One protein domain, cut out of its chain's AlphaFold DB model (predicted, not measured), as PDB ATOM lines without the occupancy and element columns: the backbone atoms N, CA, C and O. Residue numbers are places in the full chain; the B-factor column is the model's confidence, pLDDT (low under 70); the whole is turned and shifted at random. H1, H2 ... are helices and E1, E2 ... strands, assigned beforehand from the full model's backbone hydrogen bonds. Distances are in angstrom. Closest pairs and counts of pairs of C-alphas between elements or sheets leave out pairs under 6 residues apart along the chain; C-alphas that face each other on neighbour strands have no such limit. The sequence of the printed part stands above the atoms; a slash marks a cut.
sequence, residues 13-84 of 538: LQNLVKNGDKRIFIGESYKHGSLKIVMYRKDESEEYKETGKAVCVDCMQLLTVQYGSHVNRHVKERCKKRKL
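Overview. This is residues 13 to 84 of the 538 residues of the protein "Dimer_Tnp_hAT domain-containing protein" of Caenorhabditis remanei (UniProt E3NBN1). One strongly twisted sheet of four strands has two helices on it: short H1, and longer H2 towards the end of the long axis away from the turn at Ser 45. The 72 printed residues run H1 E1 E2 E3 E4 H2, of mixed class; E1 - E2 - E3 - E4 is an antiparallel meander, each strand the neighbour of the one before. It is compact, radius of gyration of the C-alphas 12.3 A, yet elongated, 40 by 23 by 17 A.

Arrangement. Start at H1, residues 13 to 18, on the sheet at a height of 8.1 A. E1, residues 24 to 30, forms a hairpin with E2, residues 32 to 40; look for N 27 and O 37, 2.9 A apart. E2 forms the next hairpin with E3, residues 49 to 56, where N 38 and O 53 are 2.9 A apart. E3 bends by 77 degrees at residue 52 and forms a hairpin with E4, residues 62 to 64, with N 54 and O 63 2.9 A apart. H2, residues 68 to 78, is on the sheet; its closest C-alpha to E4 is Val 71, 6.5 A from that of Leu 63. H1 and H2 are apart; in both, every O i to N i+4 pair is within hydrogen-bond range.

Along the chain. Find C-alpha 13, where H1 begins, at (-19.419, 157.175, 21.389). E1 is 16.2 A long, E2 20.8 A, E3 18.5 A and H2 14.5 A, ending at C-alpha 78, (-29.769, 170.989, 10.279).

Size, cuts and confidence. The farthest C-alphas, Ser 45 and Leu 84, are 40.3 A apart. The printed part has no cut and no long link. Confidence is under 70 at residues 44 to 45, 66 to 70, 77 and 80 to 84.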
ATOM      1  N   LEU A  13     -18.629 157.875  22.415       80.94
ATOM      2  CA  LEU A  13     -19.419 157.175  21.389       80.94
ATOM      3  C   LEU A  13     -19.455 157.889  20.020       80.94
ATOM      4  O   LEU A  13     -19.360 157.245  18.981       80.94
ATOM      5  N   GLN A  14     -19.516 159.224  19.998       83.19
ATOM      6  CA  GLN A  14     -19.515 160.013  18.757       83.19
ATOM      7  C   GLN A  14     -18.228 159.843  17.927       83.19
ATOM      8  O   GLN A  14     -18.295 159.886  16.696       83.19
ATOM      9  N   ASN A  15     -17.077 159.660  18.579       81.38
ATOM     10  CA  ASN A  15     -15.798 159.448  17.898       81.38
ATOM     11  C   ASN A  15     -15.676 158.002  17.408       81.38
ATOM     12  O   ASN A  15     -15.246 157.786  16.281       81.38
ATOM     13  N   LEU A  16     -16.139 157.033  18.205       82.88
ATOM     14  CA  LEU A  16     -16.172 155.619  17.813       82.88
ATOM     15  C   LEU A  16     -17.028 155.403  16.556       82.88
ATOM     16  O   LEU A  16     -16.615 154.703  15.636       82.88
ATOM     17  N   VAL A  17     -18.181 156.077  16.478       84.25
ATOM     18  CA  VAL A  17     -19.077 156.034  15.311       84.25
ATOM     19  C   VAL A  17     -18.455 156.699  14.079       84.25
ATOM     20  O   VAL A  17     -18.576 156.172  12.978       84.25
ATOM     21  N   LYS A  18     -17.775 157.842  14.237       81.94
ATOM     22  CA  LYS A  18     -17.114 158.530  13.111       81.94
ATOM     23  C   LYS A  18     -15.922 157.753  12.555       81.94
ATOM     24  O   LYS A  18     -15.671 157.835  11.358       81.94
ATOM     25  N   ASN A  19     -15.220 157.018  13.413       80.56
ATOM     26  CA  ASN A  19     -14.007 156.289  13.056       80.56
ATOM     27  C   ASN A  19     -14.270 154.827  12.651       80.56
ATOM     28  O   ASN A  19     -13.319 154.123  12.333       80.56
ATOM     29  N   GLY A  20     -15.528 154.368  12.669       78.56
ATOM     30  CA  GLY A  20     -15.889 153.002  12.270       78.56
ATOM     31  C   GLY A  20     -15.308 151.918  13.186       78.56
ATOM     32  O   GLY A  20     -14.836 150.896  12.699       78.56
ATOM     33  N   ASP A  21     -15.296 152.151  14.502       83.88
ATOM     34  CA  ASP A  21     -14.748 151.197  15.477       83.88
ATOM     35  C   ASP A  21     -15.518 149.861  15.449       83.88
ATOM     36  O   ASP A  21     -16.749 149.844  15.444       83.88
ATOM     37  N   LYS A  22     -14.798 148.731  15.488       81.31
ATOM     38  CA  LYS A  22     -15.357 147.363  15.445       81.31
ATOM     39  C   LYS A  22     -16.282 147.019  16.618       81.31
ATOM     40  O   LYS A  22     -16.927 145.970  16.605       81.31
ATOM     41  N   ARG A  23     -16.319 147.853  17.659       83.25
ATOM     42  CA  ARG A  23     -17.239 147.743  18.801       83.25
ATOM     43  C   ARG A  23     -18.585 148.420  18.558       83.25
ATOM     44  O   ARG A  23     -19.463 148.337  19.414       83.25
ATOM     45  N   ILE A  24     -18.754 149.094  17.422       86.44
ATOM     46  CA  ILE A  24     -19.978 149.793  17.038       86.44
ATOM     47  C   ILE A  24     -20.693 149.021  15.941       86.44
ATOM     48  O   ILE A  24     -20.118 148.717  14.900       86.44
ATOM     49  N   PHE A  25     -21.986 148.796  16.148       84.94
ATOM     50  CA  PHE A  25     -22.881 148.304  15.113       84.94
ATOM     51  C   PHE A  25     -23.967 149.342  14.832       84.94
ATOM     52  O   PHE A  25     -24.562 149.912  15.749       84.94
ATOM     53  N   ILE A  26     -24.198 149.620  13.549       86.50
ATOM     54  CA  ILE A  26     -25.228 150.551  13.088       86.50
ATOM     55  C   ILE A  26     -26.398 149.707  12.575       86.50
ATOM     56  O   ILE A  26     -26.335 149.163  11.473       86.50
ATOM     57  N   GLY A  27     -27.436 149.589  13.401       80.19
ATOM     58  CA  GLY A  27     -28.575 148.697  13.192       80.19
ATOM     59  C   GLY A  27     -29.678 149.279  12.305       80.19
ATOM     60  O   GLY A  27     -29.424 149.987  11.326       80.19
ATOM     61  N   GLU A  28     -30.925 148.955  12.643       81.88
ATOM     62  CA  GLU A  28     -32.098 149.316  11.848       81.88
ATOM     63  C   GLU A  28     -32.396 150.822  11.825       81.88
ATOM     64  O   GLU A  28     -31.881 151.620  12.618       81.88
ATOM     65  N   SER A  29     -33.245 151.209  10.870       83.00
ATOM     66  CA  SER A  29     -33.653 152.597  10.682       83.00
ATOM     67  C   SER A  29     -34.517 153.085  11.846       83.00
ATOM     68  O   SER A  29     -35.499 152.451  12.216       83.00
ATOM     69  N   TYR A  30     -34.211 154.266  12.382       77.88
ATOM     70  CA  TYR A  30     -34.964 154.883  13.472       77.88
ATOM     71  C   TYR A  30     -35.808 156.056  12.967       77.88
ATOM     72  O   TYR A  30     -35.276 157.141  12.724       77.88
ATOM     73  N   LYS A  31     -37.132 155.861  12.850       74.50
ATOM     74  CA  LYS A  31     -38.161 156.833  12.395       74.50
ATOM     75  C   LYS A  31     -37.993 157.407  10.980       74.50
ATOM     76  O   LYS A  31     -38.986 157.748  10.350       74.50
ATOM     77  N   HIS A  32     -36.771 157.537  10.482       73.56
ATOM     78  CA  HIS A  32     -36.434 158.007   9.149       73.56
ATOM     79  C   HIS A  32     -35.303 157.129   8.600       73.56
ATOM     80  O   HIS A  32     -34.339 156.872   9.313       73.56
ATOM     81  N   GLY A  33     -35.358 156.732   7.324       72.00
ATOM     82  CA  GLY A  33     -34.353 155.841   6.715       72.00
ATOM     83  C   GLY A  33     -32.901 156.357   6.710       72.00
ATOM     84  O   GLY A  33     -31.978 155.590   6.470       72.00
ATOM     85  N   SER A  34     -32.676 157.644   7.005       79.62
ATOM     86  CA  SER A  34     -31.343 158.259   7.091       79.62
ATOM     87  C   SER A  34     -30.792 158.298   8.523       79.62
ATOM     88  O   SER A  34     -29.741 158.892   8.778       79.62
ATOM     89  N   LEU A  35     -31.506 157.695   9.473       84.31
ATOM     90  CA  LEU A  35     -31.113 157.565  10.867       84.31
ATOM     91  C   LEU A  35     -31.083 156.090  11.226       84.31
ATOM     92  O   LEU A  35     -32.060 155.395  10.978       84.31
ATOM     93  N   LYS A  36     -30.007 155.628  11.853       85.75
ATOM     94  CA  LYS A  36     -29.870 154.232  12.278       85.75
ATOM     95  C   LYS A  36     -29.511 154.132  13.755       85.75
ATOM     96  O   LYS A  36     -28.768 154.979  14.258       85.75
ATOM     97  N   ILE A  37     -30.053 153.137  14.455       86.88
ATOM     98  CA  ILE A  37     -29.776 152.914  15.884       86.88
ATOM     99  C   ILE A  37     -28.311 152.504  16.060       86.88
ATOM    100  O   ILE A  37     -27.782 151.707  15.287       86.88
ATOM    101  N   VAL A  38     -27.648 153.067  17.069       87.12
ATOM    102  CA  VAL A  38     -26.261 152.733  17.405       87.12
ATOM    103  C   VAL A  38     -26.248 151.725  18.546       87.12
ATOM    104  O   VAL A  38     -26.767 151.998  19.634       87.12
ATOM    105  N   MET A  39     -25.614 150.584  18.305       85.94
ATOM    106  CA  MET A  39     -25.373 149.537  19.290       85.94
ATOM    107  C   MET A  39     -23.878 149.443  19.612       85.94
ATOM    108  O   MET A  39     -23.029 149.761  18.775       85.94
ATOM    109  N   TYR A  40     -23.558 149.032  20.835       86.12
ATOM    110  CA  TYR A  40     -22.195 148.952  21.355       86.12
ATOM    111  C   TYR A  40     -21.964 147.619  22.070       86.12
ATOM    112  O   TYR A  40     -22.846 147.145  22.787       86.12
ATOM    113  N   ARG A  41     -20.771 147.047  21.894       83.56
ATOM    114  CA  ARG A  41     -20.249 145.918  22.681       83.56
ATOM    115  C   ARG A  41     -18.949 146.329  23.365       83.56
ATOM    116  O   ARG A  41     -18.171 147.091  22.783       83.56
ATOM    117  N   LYS A  42     -18.707 145.865  24.590       75.56
ATOM    118  CA  LYS A  42     -17.500 146.248  25.332       75.56
ATOM    119  C   LYS A  42     -16.283 145.471  24.832       75.56
ATOM    120  O   LYS A  42     -15.263 146.097  24.542       75.56
ATOM    121  N   ASP A  43     -16.472 144.168  24.616       76.19
ATOM    122  CA  ASP A  43     -15.463 143.210  24.158       76.19
ATOM    123  C   ASP A  43     -15.957 142.388  22.952       76.19
ATOM    124  O   ASP A  43     -17.156 142.314  22.677       76.19
ATOM    125  N   GLU A  44     -15.042 141.772  22.193       69.69
ATOM    126  CA  GLU A  44     -15.400 141.015  20.978       69.69
ATOM    127  C   GLU A  44     -16.244 139.761  21.260       69.69
ATOM    128  O   GLU A  44     -16.961 139.311  20.367       69.69
ATOM    129  N   SER A  45     -16.198 139.251  22.494       64.12
ATOM    130  CA  SER A  45     -16.990 138.119  22.987       64.12
ATOM    131  C   SER A  45     -18.388 138.499  23.492       64.12
ATOM    132  O   SER A  45     -19.139 137.611  23.885       64.12
ATOM    133  N   GLU A  46     -18.743 139.790  23.525       77.69
ATOM    134  CA  GLU A  46     -20.058 140.261  23.976       77.69
ATOM    135  C   GLU A  46     -21.014 140.558  22.810       77.69
ATOM    136  O   GLU A  46     -20.614 141.030  21.740       77.69
ATOM    137  N   GLU A  47     -22.312 140.347  23.051       79.44
ATOM    138  CA  GLU A  47     -23.383 140.767  22.145       79.44
ATOM    139  C   GLU A  47     -23.560 142.295  22.133       79.44
ATOM    140  O   GLU A  47     -23.361 142.991  23.133       79.44
ATOM    141  N   TYR A  48     -23.974 142.828  20.982       82.44
ATOM    142  CA  TYR A  48     -24.255 144.252  20.818       82.44
ATOM    143  C   TYR A  48     -25.507 144.669  21.595       82.44
ATOM    144  O   TYR A  48     -26.577 144.093  21.421       82.44
ATOM    145  N   LYS A  49     -25.395 145.734  22.397       81.88
ATOM    146  CA  LYS A  49     -26.516 146.320  23.149       81.88
ATOM    147  C   LYS A  49     -26.853 147.721  22.650       81.88
ATOM    148  O   LYS A  49     -25.966 148.492  22.274       81.88
ATOM    149  N   GLU A  50     -28.135 148.079  22.657       83.44
ATOM    150  CA  GLU A  50     -28.586 149.411  22.244       83.44
ATOM    151  C   GLU A  50     -28.078 150.516  23.177       83.44
ATOM    152  O   GLU A  50     -28.153 150.424  24.401       83.44
ATOM    153  N   THR A  51     -27.596 151.614  22.589       82.50
ATOM    154  CA  THR A  51     -27.031 152.742  23.351       82.50
ATOM    155  C   THR A  51     -28.046 153.844  23.678       82.50
ATOM    156  O   THR A  51     -27.687 154.846  24.301       82.50
ATOM    157  N   GLY A  52     -29.295 153.728  23.209       80.81
ATOM    158  CA  GLY A  52     -30.292 154.810  23.272       80.81
ATOM    159  C   GLY A  52     -29.954 156.020  22.381       80.81
ATOM    160  O   GLY A  52     -30.468 157.129  22.584       80.81
ATOM    161  N   LYS A  53     -29.061 155.835  21.400       85.94
ATOM    162  CA  LYS A  53     -28.621 156.853  20.439       85.94
ATOM    163  C   LYS A  53     -28.850 156.371  19.006       85.94
ATOM    164  O   LYS A  53     -28.756 155.183  18.719       85.94
ATOM    165  N   ALA A  54     -29.111 157.309  18.103       87.44
ATOM    166  CA  ALA A  54     -29.180 157.070  16.665       87.44
ATOM    167  C   ALA A  54     -28.152 157.947  15.947       87.44
ATOM    168  O   ALA A  54     -27.892 159.072  16.371       87.44
ATOM    169  N   VAL A  55     -27.570 157.456  14.860       87.88
ATOM    170  CA  VAL A  55     -26.651 158.217  14.009       87.88
ATOM    171  C   VAL A  55     -27.333 158.575  12.698       87.88
ATOM    172  O   VAL A  55     -28.016 157.747  12.097       87.88
ATOM    173  N   CYS A  56     -27.140 159.809  12.234       87.00
ATOM    174  CA  CYS A  56     -27.490 160.171  10.867       87.00
ATOM    175  C   CYS A  56     -26.428 159.651   9.899       87.00
ATOM    176  O   CYS A  56     -25.292 160.113   9.960       87.00
ATOM    177  N   VAL A  57     -26.790 158.744   8.992       82.88
ATOM    178  CA  VAL A  57     -25.832 158.163   8.028       82.88
ATOM    179  C   VAL A  57     -25.297 159.198   7.033       82.88
ATOM    180  O   VAL A  57     -24.203 159.035   6.507       82.88
ATOM    181  N   ASP A  58     -26.012 160.311   6.841       80.88
ATOM    182  CA  ASP A  58     -25.589 161.367   5.919       80.88
ATOM    183  C   ASP A  58     -24.444 162.209   6.501       80.88
ATOM    184  O   ASP A  58     -23.494 162.548   5.800       80.88
ATOM    185  N   CYS A  59     -24.518 162.584   7.784       82.19
ATOM    186  CA  CYS A  59     -23.561 163.510   8.409       82.19
ATOM    187  C   CYS A  59     -22.788 162.933   9.603       82.19
ATOM    188  O   CYS A  59     -21.974 163.637  10.204       82.19
ATOM    189  N   MET A  60     -23.039 161.669   9.945       82.81
ATOM    190  CA  MET A  60     -22.448 160.924  11.060       82.81
ATOM    191  C   MET A  60     -22.638 161.585  12.436       82.81
ATOM    192  O   MET A  60     -21.872 161.342  13.370       82.81
ATOM    193  N   GLN A  61     -23.659 162.435  12.587       84.88
ATOM    194  CA  GLN A  61     -23.994 163.066  13.863       84.88
ATOM    195  C   GLN A  61     -24.840 162.126  14.729       84.88
ATOM    196  O   GLN A  61     -25.850 161.594  14.268       84.88
ATOM    197  N   LEU A  62     -24.435 161.956  15.988       84.38
ATOM    198  CA  LEU A  62     -25.127 161.159  16.993       84.38
ATOM    199  C   LEU A  62     -26.258 161.974  17.644       84.38
ATOM    200  O   LEU A  62     -26.075 163.136  18.013       84.38
ATOM    201  N   LEU A  63     -27.426 161.362  17.806       84.94
ATOM    202  CA  LEU A  63     -28.657 161.974  18.301       84.94
ATOM    203  C   LEU A  63     -29.252 161.113  19.420       84.94
ATOM    204  O   LEU A  63     -29.190 159.886  19.375       84.94
ATOM    205  N   THR A  64     -29.842 161.746  20.435       82.19
ATOM    206  CA  THR A  64     -30.510 161.030  21.534       82.19
ATOM    207  C   THR A  64     -31.913 160.592  21.127       82.19
ATOM    208  O   THR A  64     -32.691 161.406  20.636       82.19
ATOM    209  N   VAL A  65     -32.243 159.320  21.367       75.69
ATOM    210  CA  VAL A  65     -33.491 158.679  20.913       75.69
ATOM    211  C   VAL A  65     -34.703 159.011  21.803       75.69
ATOM    212  O   VAL A  65     -35.837 158.944  21.336       75.69
ATOM    213  N   GLN A  66     -34.486 159.449  23.049       61.03
ATOM    214  CA  GLN A  66     -35.552 159.660  24.045       61.03
ATOM    215  C   GLN A  66     -36.569 160.765  23.691       61.03
ATOM    216  O   GLN A  66     -37.733 160.647  24.059       61.03
ATOM    217  N   TYR A  67     -36.186 161.809  22.939       57.44
ATOM    218  CA  TYR A  67     -37.083 162.928  22.606       57.44
ATOM    219  C   TYR A  67     -37.030 163.254  21.105       57.44
ATOM    220  O   TYR A  67     -36.067 163.830  20.596       57.44
ATOM    221  N   GLY A  68     -38.087 162.890  20.371       60.03
ATOM    222  CA  GLY A  68     -38.131 162.952  18.900       60.03
ATOM    223  C   GLY A  68     -38.002 164.350  18.268       60.03
ATOM    224  O   GLY A  68     -37.774 164.450  17.062       60.03
ATOM    225  N   SER A  69     -38.105 165.434  19.044       67.88
ATOM    226  CA  SER A  69     -38.038 166.818  18.543       67.88
ATOM    227  C   SER A  69     -36.657 167.188  17.982       67.88
ATOM    228  O   SER A  69     -36.564 167.795  16.914       67.88
ATOM    229  N   HIS A  70     -35.573 166.774  18.644       69.19
ATOM    230  CA  HIS A  70     -34.200 167.033  18.191       69.19
ATOM    231  C   HIS A  70     -33.843 166.228  16.941       69.19
ATOM    232  O   HIS A  70     -33.136 166.724  16.063       69.19
ATOM    233  N   VAL A  71     -34.385 165.014  16.847       72.75
ATOM    234  CA  VAL A  71     -34.227 164.122  15.700       72.75
ATOM    235  C   VAL A  71     -34.908 164.720  14.465       72.75
ATOM    236  O   VAL A  71     -34.267 164.896  13.430       72.75
ATOM    237  N   ASN A  72     -36.163 165.158  14.601       70.75
ATOM    238  CA  ASN A  72     -36.900 165.810  13.515       70.75
ATOM    239  C   ASN A  72     -36.253 167.129  13.072       70.75
ATOM    240  O   ASN A  72     -36.111 167.366  11.872       70.75
ATOM    241  N   ARG A  73     -35.799 167.966  14.016       76.25
ATOM    242  CA  ARG A  73     -35.087 169.216  13.701       76.25
ATOM    243  C   ARG A  73     -33.773 168.952  12.963       76.25
ATOM    244  O   ARG A  73     -33.415 169.693  12.049       76.25
ATOM    245  N   HIS A  74     -33.047 167.894  13.327       80.62
ATOM    246  CA  HIS A  74     -31.827 167.524  12.619       80.62
ATOM    247  C   HIS A  74     -32.121 167.136  11.164       80.62
ATOM    248  O   HIS A  74     -31.534 167.712  10.248       80.62
ATOM    249  N   VAL A  75     -33.067 166.220  10.953       74.06
ATOM    250  CA  VAL A  75     -33.389 165.672   9.630       74.06
ATOM    251  C   VAL A  75     -34.010 166.711   8.686       74.06
ATOM    252  O   VAL A  75     -33.708 166.674   7.494       74.06
ATOM    253  N   LYS A  76     -34.842 167.634   9.194       71.19
ATOM    254  CA  LYS A  76     -35.524 168.655   8.376       71.19
ATOM    255  C   LYS A  76     -34.697 169.921   8.137       71.19
ATOM    256  O   LYS A  76     -34.784 170.504   7.065       71.19
ATOM    257  N   GLU A  77     -33.905 170.364   9.116       69.44
ATOM    258  CA  GLU A  77     -33.361 171.734   9.093       69.44
ATOM    259  C   GLU A  77     -31.830 171.811   9.168       69.44
ATOM    260  O   GLU A  77     -31.234 172.752   8.623       69.44
ATOM    261  N   ARG A  78     -31.177 170.854   9.851       71.62
ATOM    262  CA  ARG A  78     -29.769 170.989  10.279       71.62
ATOM    263  C   ARG A  78     -28.789 169.981   9.680       71.62
ATOM    264  O   ARG A  78     -27.585 170.220   9.786       71.62
ATOM    265  N   CYS A  79     -29.240 168.888   9.064       75.81
ATOM    266  CA  CYS A  79     -28.333 167.927   8.435       75.81
ATOM    267  C   CYS A  79     -27.619 168.579   7.237       75.81
ATOM    268  O   CYS A  79     -28.204 168.796   6.174       75.81
ATOM    269  N   LYS A  80     -26.334 168.908   7.427       64.75
ATOM    270  CA  LYS A  80     -25.528 169.694   6.478       64.75
ATOM    271  C   LYS A  80     -25.393 169.032   5.102       64.75
ATOM    272  O   LYS A  80     -25.353 169.743   4.107       64.75
ATOM    273  N   LYS A  81     -25.358 167.694   5.041       60.44
ATOM    274  CA  LYS A  81     -25.214 166.934   3.786       60.44
ATOM    275  C   LYS A  81     -26.543 166.677   3.063       60.44
ATOM    276  O   LYS A  81     -26.551 166.650   1.842       60.44
ATOM    277  N   ARG A  82     -27.682 166.637   3.767       58.16
ATOM    278  CA  ARG A  82     -29.016 166.563   3.131       58.16
ATOM    279  C   ARG A  82     -29.369 167.819   2.335       58.16
ATOM    280  O   ARG A  82     -29.970 167.725   1.274       58.16
ATOM    281  N   LYS A  83     -28.927 168.986   2.815       52.56
ATOM    282  CA  LYS A  83     -29.046 170.261   2.088       52.56
ATOM    283  C   LYS A  83     -28.203 170.333   0.809       52.56
ATOM    284  O   LYS A  83     -28.495 171.183  -0.015       52.56
ATOM    285  N   LEU A  84     -27.188 169.476   0.656       49.41
ATOM    286  CA  LEU A  84     -26.338 169.417  -0.542       49.41
ATOM    287  C   LEU A  84     -26.889 168.457  -1.612       49.41
ATOM    288  O   LEU A  84     -26.668 168.690  -2.794       49.41
TER     289      LEU A  84